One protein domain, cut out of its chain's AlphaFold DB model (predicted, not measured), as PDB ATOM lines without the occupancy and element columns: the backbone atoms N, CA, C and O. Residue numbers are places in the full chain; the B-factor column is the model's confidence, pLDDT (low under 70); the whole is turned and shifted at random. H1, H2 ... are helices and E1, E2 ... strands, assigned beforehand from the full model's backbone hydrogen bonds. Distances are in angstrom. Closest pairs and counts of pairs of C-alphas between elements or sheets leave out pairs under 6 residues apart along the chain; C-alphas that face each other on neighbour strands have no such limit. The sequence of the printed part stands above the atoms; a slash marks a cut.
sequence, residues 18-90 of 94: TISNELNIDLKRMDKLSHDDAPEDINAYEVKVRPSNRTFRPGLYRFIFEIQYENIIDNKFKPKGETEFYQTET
ATOM      1  N   THR A  18     255.929 241.947 364.121       71.31
ATOM      2  CA  THR A  18     254.830 242.297 365.036       71.31
ATOM      3  C   THR A  18     255.378 242.715 366.395       71.31
ATOM      4  O   THR A  18     254.960 243.736 366.938       71.31
ATOM      5  N   ILE A  19     256.401 242.005 366.882       70.19
ATOM      6  CA  ILE A  19     257.108 242.303 368.137       70.19
ATOM      7  C   ILE A  19     257.715 243.701 368.083       70.19
ATOM      8  O   ILE A  19     257.588 244.476 369.027       70.19
ATOM      9  N   SER A  20     258.341 244.046 366.956       73.81
ATOM     10  CA  SER A  20     258.945 245.369 366.761       73.81
ATOM     11  C   SER A  20     257.898 246.488 366.780       73.81
ATOM     12  O   SER A  20     258.136 247.557 367.342       73.81
ATOM     13  N   ASN A  21     256.724 246.256 366.188       77.56
ATOM     14  CA  ASN A  21     255.628 247.225 366.209       77.56
ATOM     15  C   ASN A  21     255.033 247.397 367.611       77.56
ATOM     16  O   ASN A  21     254.835 248.534 368.039       77.56
ATOM     17  N   GLU A  22     254.786 246.302 368.333       75.88
ATOM     18  CA  GLU A  22     254.297 246.353 369.716       75.88
ATOM     19  C   GLU A  22     255.295 247.057 370.636       75.88
ATOM     20  O   GLU A  22     254.916 247.988 371.347       75.88
ATOM     21  N   LEU A  23     256.582 246.710 370.534       77.62
ATOM     22  CA  LEU A  23     257.656 247.366 371.275       77.62
ATOM     23  C   LEU A  23     257.674 248.878 371.024       77.62
ATOM     24  O   LEU A  23     257.773 249.659 371.964       77.62
ATOM     25  N   ASN A  24     257.537 249.316 369.771       81.88
ATOM     26  CA  ASN A  24     257.498 250.740 369.437       81.88
ATOM     27  C   ASN A  24     256.265 251.459 370.008       81.88
ATOM     28  O   ASN A  24     256.360 252.622 370.405       81.88
ATOM     29  N   ILE A  25     255.101 250.804 370.021       83.12
ATOM     30  CA  ILE A  25     253.881 251.360 370.625       83.12
ATOM     31  C   ILE A  25     254.074 251.514 372.133       83.12
ATOM     32  O   ILE A  25     253.767 252.572 372.685       83.12
ATOM     33  N   ASP A  26     254.604 250.485 372.785       80.88
ATOM     34  CA  ASP A  26     254.832 250.484 374.222       80.88
ATOM     35  C   ASP A  26     255.916 251.482 374.632       80.88
ATOM     36  O   ASP A  26     255.699 252.239 375.572       80.88
ATOM     37  N   LEU A  27     257.014 251.597 373.878       82.12
ATOM     38  CA  LEU A  27     258.034 252.628 374.091       82.12
ATOM     39  C   LEU A  27     257.441 254.040 374.044       82.12
ATOM     40  O   LEU A  27     257.759 254.857 374.899       82.12
ATOM     41  N   LYS A  28     256.536 254.329 373.100       84.00
ATOM     42  CA  LYS A  28     255.852 255.635 373.027       84.00
ATOM     43  C   LYS A  28     254.908 255.875 374.203       84.00
ATOM     44  O   LYS A  28     254.778 257.005 374.664       84.00
ATOM     45  N   ARG A  29     254.206 254.836 374.666       80.00
ATOM     46  CA  ARG A  29     253.344 254.929 375.856       80.00
ATOM     47  C   ARG A  29     254.173 255.169 377.112       80.00
ATOM     48  O   ARG A  29     253.804 256.024 377.907       80.00
ATOM     49  N   MET A  30     255.278 254.443 377.251       79.44
ATOM     50  CA  MET A  30     256.217 254.578 378.358       79.44
ATOM     51  C   MET A  30     256.873 255.951 378.373       79.44
ATOM     52  O   MET A  30     256.880 256.585 379.416       79.44
ATOM     53  N   ASP A  31     257.349 256.438 377.228       81.31
ATOM     54  CA  ASP A  31     257.902 257.787 377.098       81.31
ATOM     55  C   ASP A  31     256.900 258.842 377.580       81.31
ATOM     56  O   ASP A  31     257.235 259.686 378.408       81.31
ATOM     57  N   LYS A  32     255.637 258.733 377.151       78.88
ATOM     58  CA  LYS A  32     254.577 259.636 377.601       78.88
ATOM     59  C   LYS A  32     254.332 259.557 379.113       78.88
ATOM     60  O   LYS A  32     254.289 260.598 379.755       78.88
ATOM     61  N   LEU A  33     254.184 258.352 379.670       73.75
ATOM     62  CA  LEU A  33     253.990 258.163 381.114       73.75
ATOM     63  C   LEU A  33     255.181 258.699 381.910       73.75
ATOM     64  O   LEU A  33     254.988 259.439 382.859       73.75
ATOM     65  N   SER A  34     256.409 258.410 381.471       75.06
ATOM     66  CA  SER A  34     257.620 258.916 382.121       75.06
ATOM     67  C   SER A  34     257.704 260.438 382.088       75.06
ATOM     68  O   SER A  34     258.155 261.024 383.058       75.06
ATOM     69  N   HIS A  35     257.246 261.095 381.017       73.88
ATOM     70  CA  HIS A  35     257.186 262.555 380.968       73.88
ATOM     71  C   HIS A  35     256.127 263.120 381.920       73.88
ATOM     72  O   HIS A  35     256.378 264.140 382.555       73.88
ATOM     73  N   ASP A  36     254.963 262.472 382.011       80.25
ATOM     74  CA  ASP A  36     253.866 262.906 382.880       80.25
ATOM     75  C   ASP A  36     254.188 262.665 384.377       80.25
ATOM     76  O   ASP A  36     253.799 263.473 385.220       80.25
ATOM     77  N   ASP A  37     254.933 261.599 384.701       77.81
ATOM     78  CA  ASP A  37     255.292 261.182 386.068       77.81
ATOM     79  C   ASP A  37     256.731 261.578 386.489       77.81
ATOM     80  O   ASP A  37     257.152 261.305 387.619       77.81
ATOM     81  N   ALA A  38     257.510 262.219 385.609       78.44
ATOM     82  CA  ALA A  38     258.896 262.594 385.893       78.44
ATOM     83  C   ALA A  38     258.997 263.619 387.040       78.44
ATOM     84  O   ALA A  38     258.223 264.577 387.107       78.44
ATOM     85  N   PRO A  39     260.025 263.507 387.905       80.44
ATOM     86  CA  PRO A  39     260.366 264.576 388.838       80.44
ATOM     87  C   PRO A  39     260.674 265.901 388.113       80.44
ATOM     88  O   PRO A  39     261.273 265.905 387.041       80.44
ATOM     89  N   GLU A  40     260.350 267.042 388.725       83.19
ATOM     90  CA  GLU A  40     260.488 268.363 388.079       83.19
ATOM     91  C   GLU A  40     261.937 268.747 387.695       83.19
ATOM     92  O   GLU A  40     262.154 269.590 386.831       83.19
ATOM     93  N   ASP A  41     262.942 268.146 388.332       83.25
ATOM     94  CA  ASP A  41     264.362 268.496 388.215       83.25
ATOM     95  C   ASP A  41     265.206 267.462 387.443       83.25
ATOM     96  O   ASP A  41     266.411 267.364 387.686       83.25
ATOM     97  N   ILE A  42     264.608 266.663 386.548       83.25
ATOM     98  CA  ILE A  42     265.371 265.759 385.665       83.25
ATOM     99  C   ILE A  42     265.808 266.475 384.384       83.25
ATOM    100  O   ILE A  42     265.081 267.299 383.836       83.25
ATOM    101  N   ASN A  43     266.993 266.126 383.877       83.88
ATOM    102  CA  ASN A  43     267.474 266.615 382.579       83.88
ATOM    103  C   ASN A  43     267.479 265.523 381.501       83.88
ATOM    104  O   ASN A  43     267.495 265.846 380.314       83.88
ATOM    105  N   ALA A  44     267.498 264.245 381.895       84.25
ATOM    106  CA  ALA A  44     267.378 263.115 380.984       84.25
ATOM    107  C   ALA A  44     266.958 261.822 381.704       84.25
ATOM    108  O   ALA A  44     266.920 261.762 382.933       84.25
ATOM    109  N   TYR A  45     266.677 260.775 380.930       84.75
ATOM    110  CA  TYR A  45     266.414 259.433 381.439       84.75
ATOM    111  C   TYR A  45     267.002 258.366 380.497       84.75
ATOM    112  O   TYR A  45     267.137 258.593 379.292       84.75
ATOM    113  N   GLU A  46     267.333 257.195 381.043       84.38
ATOM    114  CA  GLU A  46     267.734 255.998 380.293       84.38
ATOM    115  C   GLU A  46     266.644 254.923 380.427       84.38
ATOM    116  O   GLU A  46     266.158 254.662 381.529       84.38
ATOM    117  N   VAL A  47     266.283 254.270 379.315       83.00
ATOM    118  CA  VAL A  47     265.357 253.125 379.304       83.00
ATOM    119  C   VAL A  47     266.072 251.891 378.777       83.00
ATOM    120  O   VAL A  47     266.559 251.876 377.645       83.00
ATOM    121  N   LYS A  48     266.090 250.824 379.575       83.50
ATOM    122  CA  LYS A  48     266.529 249.491 379.153       83.50
ATOM    123  C   LYS A  48     265.314 248.595 378.984       83.50
ATOM    124  O   LYS A  48     264.479 248.507 379.875       83.50
ATOM    125  N   VAL A  49     265.230 247.909 377.848       80.25
ATOM    126  CA  VAL A  49     264.126 246.990 377.553       80.25
ATOM    127  C   VAL A  49     264.634 245.561 377.542       80.25
ATOM    128  O   VAL A  49     265.662 245.267 376.930       80.25
ATOM    129  N   ARG A  50     263.905 244.661 378.202       78.81
ATOM    130  CA  ARG A  50     264.160 243.220 378.152       78.81
ATOM    131  C   ARG A  50     262.866 242.456 377.880       78.81
ATOM    132  O   ARG A  50     261.811 242.863 378.369       78.81
ATOM    133  N   PRO A  51     262.914 241.348 377.123       72.56
ATOM    134  CA  PRO A  51     261.770 240.454 377.027       72.56
ATOM    135  C   PRO A  51     261.461 239.868 378.410       72.56
ATOM    136  O   PRO A  51     262.358 239.586 379.204       72.56
ATOM    137  N   SER A  52     260.179 239.697 378.713       70.62
ATOM    138  CA  SER A  52     259.742 239.014 379.925       70.62
ATOM    139  C   SER A  52     259.806 237.506 379.721       70.62
ATOM    140  O   SER A  52     259.233 236.974 378.771       70.62
ATOM    141  N   ASN A  53     260.397 236.794 380.679       61.78
ATOM    142  CA  ASN A  53     260.476 235.327 380.672       61.78
ATOM    143  C   ASN A  53     259.112 234.648 380.933       61.78
ATOM    144  O   ASN A  53     259.044 233.438 381.127       61.78
ATOM    145  N   ARG A  54     258.014 235.415 381.021       57.47
ATOM    146  CA  ARG A  54     256.657 234.928 381.304       57.47
ATOM    147  C   ARG A  54     255.674 235.413 380.243       57.47
ATOM    148  O   ARG A  54     254.883 236.322 380.491       57.47
ATOM    149  N   THR A  55     255.686 234.789 379.074       55.91
ATOM    150  CA  THR A  55     254.606 234.929 378.088       55.91
ATOM    151  C   THR A  55     253.550 233.851 378.351       55.91
ATOM    152  O   THR A  55     253.861 232.687 378.588       55.91
ATOM    153  N   PHE A  56     252.274 234.246 378.413       53.03
ATOM    154  CA  PHE A  56     251.177 233.350 378.815       53.03
ATOM    155  C   PHE A  56     250.457 232.705 377.624       53.03
ATOM    156  O   PHE A  56     249.674 231.774 377.824       53.03
ATOM    157  N   ARG A  57     250.679 233.203 376.399       54.88
ATOM    158  CA  ARG A  57     250.134 232.641 375.155       54.88
ATOM    159  C   ARG A  57     251.097 232.874 373.984       54.88
ATOM    160  O   ARG A  57     251.737 233.923 373.950       54.88
ATOM    161  N   PRO A  58     251.154 231.960 373.003       55.81
ATOM    162  CA  PRO A  58     251.782 232.232 371.711       55.81
ATOM    163  C   PRO A  58     251.187 233.501 371.079       55.81
ATOM    164  O   PRO A  58     249.969 233.675 371.100       55.81
ATOM    165  N   GLY A  59     252.040 234.391 370.565       58.03
ATOM    166  CA  GLY A  59     251.633 235.697 370.025       58.03
ATOM    167  C   GLY A  59     251.381 236.789 371.073       58.03
ATOM    168  O   GLY A  59     250.980 237.885 370.704       58.03
ATOM    169  N   LEU A  60     251.602 236.512 372.367       64.88
ATOM    170  CA  LEU A  60     251.667 237.541 373.405       64.88
ATOM    171  C   LEU A  60     253.112 237.862 373.751       64.88
ATOM    172  O   LEU A  60     253.826 237.005 374.277       64.88
ATOM    173  N   TYR A  61     253.498 239.115 373.548       69.38
ATOM    174  CA  TYR A  61     254.810 239.617 373.920       69.38
ATOM    175  C   TYR A  61     254.694 240.444 375.193       69.38
ATOM    176  O   TYR A  61     253.731 241.161 375.423       69.38
ATOM    177  N   ARG A  62     255.654 240.290 376.095       75.25
ATOM    178  CA  ARG A  62     255.721 241.107 377.304       75.25
ATOM    179  C   ARG A  62     257.115 241.661 377.409       75.25
ATOM    180  O   ARG A  62     258.080 240.902 377.306       75.25
ATOM    181  N   PHE A  63     257.207 242.956 377.656       77.56
ATOM    182  CA  PHE A  63     258.473 243.636 377.857       77.56
ATOM    183  C   PHE A  63     258.548 244.164 379.280       77.56
ATOM    184  O   PHE A  63     257.545 244.584 379.859       77.56
ATOM    185  N   ILE A  64     259.751 244.108 379.834       82.12
ATOM    186  CA  ILE A  64     260.114 244.761 381.082       82.12
ATOM    187  C   ILE A  64     260.965 245.966 380.699       82.12
ATOM    188  O   ILE A  64     261.987 245.822 380.023       82.12
ATOM    189  N   PHE A  65     260.521 247.139 381.124       83.81
ATOM    190  CA  PHE A  65     261.222 248.405 380.989       83.81
ATOM    191  C   PHE A  65     261.856 248.729 382.331       83.81
ATOM    192  O   PHE A  65     261.181 248.709 383.360       83.81
ATOM    193  N   GLU A  66     263.145 249.026 382.303       87.44
ATOM    194  CA  GLU A  66     263.901 249.543 383.434       87.44
ATOM    195  C   GLU A  66     264.227 251.001 383.122       87.44
ATOM    196  O   GLU A  66     264.933 251.275 382.148       87.44
ATOM    197  N   ILE A  67     263.678 251.927 383.907       86.69
ATOM    198  CA  ILE A  67     263.829 253.369 383.703       86.69
ATOM    199  C   ILE A  67     264.699 253.939 384.815       86.69
ATOM    200  O   ILE A  67     264.415 253.749 385.996       86.69
ATOM    201  N   GLN A  68     265.746 254.666 384.436       88.69
ATOM    202  CA  GLN A  68     266.570 255.432 385.360       88.69
ATOM    203  C   GLN A  68     266.489 256.911 384.988       88.69
ATOM    204  O   GLN A  68     266.924 257.303 383.907       88.69
ATOM    205  N   TYR A  69     265.951 257.737 385.886       87.56
ATOM    206  CA  TYR A  69     266.013 259.192 385.741       87.56
ATOM    207  C   TYR A  69     267.399 259.701 386.102       87.56
ATOM    208  O   TYR A  69     268.048 259.161 387.004       87.56
ATOM    209  N   GLU A  70     267.851 260.745 385.413       87.00
ATOM    210  CA  GLU A  70     269.223 261.222 385.502       87.00
ATOM    211  C   GLU A  70     269.334 262.746 385.369       87.00
ATOM    212  O   GLU A  70     268.505 263.441 384.774       87.00
ATOM    213  N   ASN A  71     270.432 263.268 385.913       87.44
ATOM    214  CA  ASN A  71     270.865 264.639 385.696       87.44
ATOM    215  C   ASN A  71     272.150 264.676 384.880       87.44
ATOM    216  O   ASN A  71     273.093 263.933 385.154       87.44
ATOM    217  N   ILE A  72     272.197 265.578 383.897       84.69
ATOM    218  CA  ILE A  72     273.400 265.819 383.104       84.69
ATOM    219  C   ILE A  72     274.262 266.806 383.887       84.69
ATOM    220  O   ILE A  72     273.987 268.003 383.920       84.69
ATOM    221  N   ILE A  73     275.303 266.299 384.545       85.81
ATOM    222  CA  ILE A  73     276.258 267.108 385.310       85.81
ATOM    223  C   ILE A  73     277.644 266.860 384.723       85.81
ATOM    224  O   ILE A  73     278.103 265.719 384.677       85.81
ATOM    225  N   ASP A  74     278.310 267.919 384.262       87.31
ATOM    226  CA  ASP A  74     279.633 267.852 383.624       87.31
ATOM    227  C   ASP A  74     279.686 266.879 382.425       87.31
ATOM    228  O   ASP A  74     280.626 266.093 382.283       87.31
ATOM    229  N   ASN A  75     278.650 266.896 381.573       83.25
ATOM    230  CA  ASN A  75     278.454 265.966 380.446       83.25
ATOM    231  C   ASN A  75     278.410 264.478 380.840       83.25
ATOM    232  O   ASN A  75     278.605 263.604 379.995       83.25
ATOM    233  N   LYS A  76     278.160 264.172 382.114       81.25
ATOM    234  CA  LYS A  76     277.954 262.810 382.599       81.25
ATOM    235  C   LYS A  76     276.545 262.673 383.141       81.25
ATOM    236  O   LYS A  76     276.074 263.526 383.892       81.25
ATOM    237  N   PHE A  77     275.908 261.572 382.784       80.44
ATOM    238  CA  PHE A  77     274.661 261.160 383.394       80.44
ATOM    239  C   PHE A  77     274.922 260.730 384.836       80.44
ATOM    240  O   PHE A  77     275.831 259.941 385.114       80.44
ATOM    241  N   LYS A  78     274.167 261.309 385.768       86.06
ATOM    242  CA  LYS A  78     274.161 260.904 387.171       86.06
ATOM    243  C   LYS A  78     272.778 260.356 387.515       86.06
ATOM    244  O   LYS A  78     271.824 261.136 387.445       86.06
ATOM    245  N   PRO A  79     272.678 259.075 387.915       85.38
ATOM    246  CA  PRO A  79     271.427 258.465 388.334       85.38
ATOM    247  C   PRO A  79     270.769 259.242 389.462       85.38
ATOM    248  O   PRO A  79     271.431 259.692 390.404       85.38
ATOM    249  N   LYS A  80     269.455 259.360 389.373       82.94
ATOM    250  CA  LYS A  80     268.604 259.923 390.402       82.94
ATOM    251  C   LYS A  80     267.683 258.839 390.944       82.94
ATOM    252  O   LYS A  80     266.778 258.389 390.253       82.94
ATOM    253  N   GLY A  81     267.901 258.470 392.203       82.38
ATOM    254  CA  GLY A  81     267.077 257.478 392.888       82.38
ATOM    255  C   GLY A  81     267.274 256.054 392.367       82.38
ATOM    256  O   GLY A  81     268.272 255.748 391.712       82.38
ATOM    257  N   GLU A  82     266.327 255.190 392.718       87.06
ATOM    258  CA  GLU A  82     266.293 253.798 392.274       87.06
ATOM    259  C   GLU A  82     265.678 253.682 390.875       87.06
ATOM    260  O   GLU A  82     264.930 254.551 390.431       87.06
ATOM    261  N   THR A  83     266.005 252.595 390.183       88.19
ATOM    262  CA  THR A  83     265.434 252.274 388.875       88.19
ATOM    263  C   THR A  83     263.975 251.851 389.022       88.19
ATOM    264  O   THR A  83     263.640 251.021 389.869       88.19
ATOM    265  N   GLU A  84     263.115 252.376 388.159       85.75
ATOM    266  CA  GLU A  84     261.707 252.000 388.100       85.75
ATOM    267  C   GLU A  84     261.473 250.880 387.087       85.75
ATOM    268  O   GLU A  84     262.118 250.819 386.037       85.75
ATOM    269  N   PHE A  85     260.523 249.998 387.397       85.56
ATOM    270  CA  PHE A  85     260.205 248.835 386.575       85.56
ATOM    271  C   PHE A  85     258.769 248.909 386.082       85.56
ATOM    272  O   PHE A  85     257.829 248.928 386.877       85.56
ATOM    273  N   TYR A  86     258.605 248.852 384.767       81.31
ATOM    274  CA  TYR A  86     257.300 248.792 384.124       81.31
ATOM    275  C   TYR A  86     257.208 247.530 383.287       81.31
ATOM    276  O   TYR A  86     258.160 247.146 382.610       81.31
ATOM    277  N   GLN A  87     256.059 246.867 383.330       80.56
ATOM    278  CA  GLN A  87     255.805 245.700 382.499       80.56
ATOM    279  C   GLN A  87     254.622 245.984 381.592       80.56
ATOM    280  O   GLN A  87     253.569 246.412 382.068       80.56
ATOM    281  N   THR A  88     254.771 245.697 380.303       75.50
ATOM    282  CA  THR A  88     253.635 245.775 379.389       75.50
ATOM    283  C   THR A  88     252.813 244.502 379.416       75.50
ATOM    284  O   THR A  88     253.309 243.390 379.619       75.50
ATOM    285  N   GLU A  89     251.514 244.684 379.209       64.69
ATOM    286  CA  GLU A  89     250.578 243.612 378.931       64.69
ATOM    287  C   GLU A  89     249.939 243.905 377.572       64.69
ATOM    288  O   GLU A  89     248.872 244.516 377.507       64.69
ATOM    289  N   THR A  90     250.580 243.513 376.465       61.31
ATOM    290  CA  THR A  90     249.824 243.427 375.214       61.31
ATOM    291  C   THR A  90     248.853 242.256 375.341       61.31
ATOM    292  O   THR A  90     249.191 241.164 375.803       61.31
TER     293      THR A  90
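This is residues 18 to 90 of the 94 residues of an uncharacterized protein of Candidatus Pacearchaeota archaeon CG10_big_fil_rev_8_21_14_0_10_31_24 (UniProt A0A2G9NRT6). A twisted sheet of three antiparallel strands, E1 E2 E3, has one helix, H1, slanting over one face; the other face is bare. The 73 printed residues run H1 E1 E2 E3, with the strands a meander, each the antiparallel neighbour of the one before. The class is mixed; the rod, spanning 46 by 20 by 18 A, is only just loose, close to compact, with a radius of gyration of the C-alphas of 14.0 A.

H1, residues 18 to 37, has every O i to N i+4 pair within hydrogen-bond range. Its height over the sheet is 9.4 A, over E1, residues 44 to 51, and E2, residues 63 to 73; its closest C-alphas to E2 are Leu 23 and Phe 63, 7.6 A. E1 and E2 form a hairpin, with N 46 and O 68 2.9 A apart. E2 and E3, residues 76 to 87, form another, with N 67 and O 84 2.9 A apart. E3 bends by 77 degrees at residue 81.

H1 runs 28.3 A from C-alpha 18 at (254.830, 242.297, 365.036). E1 spans 23.7 A, E2 30.4 A and E3 28.0 A, ending at C-alpha 87, (255.805, 245.700, 382.499).

The farthest C-alphas, Pro 58 and Asp 74, are 46.8 A apart. The printed part has no cut. The E1 to E2 link is long. Residues 53 to 61 and 89 to 90 have pLDDT under 70.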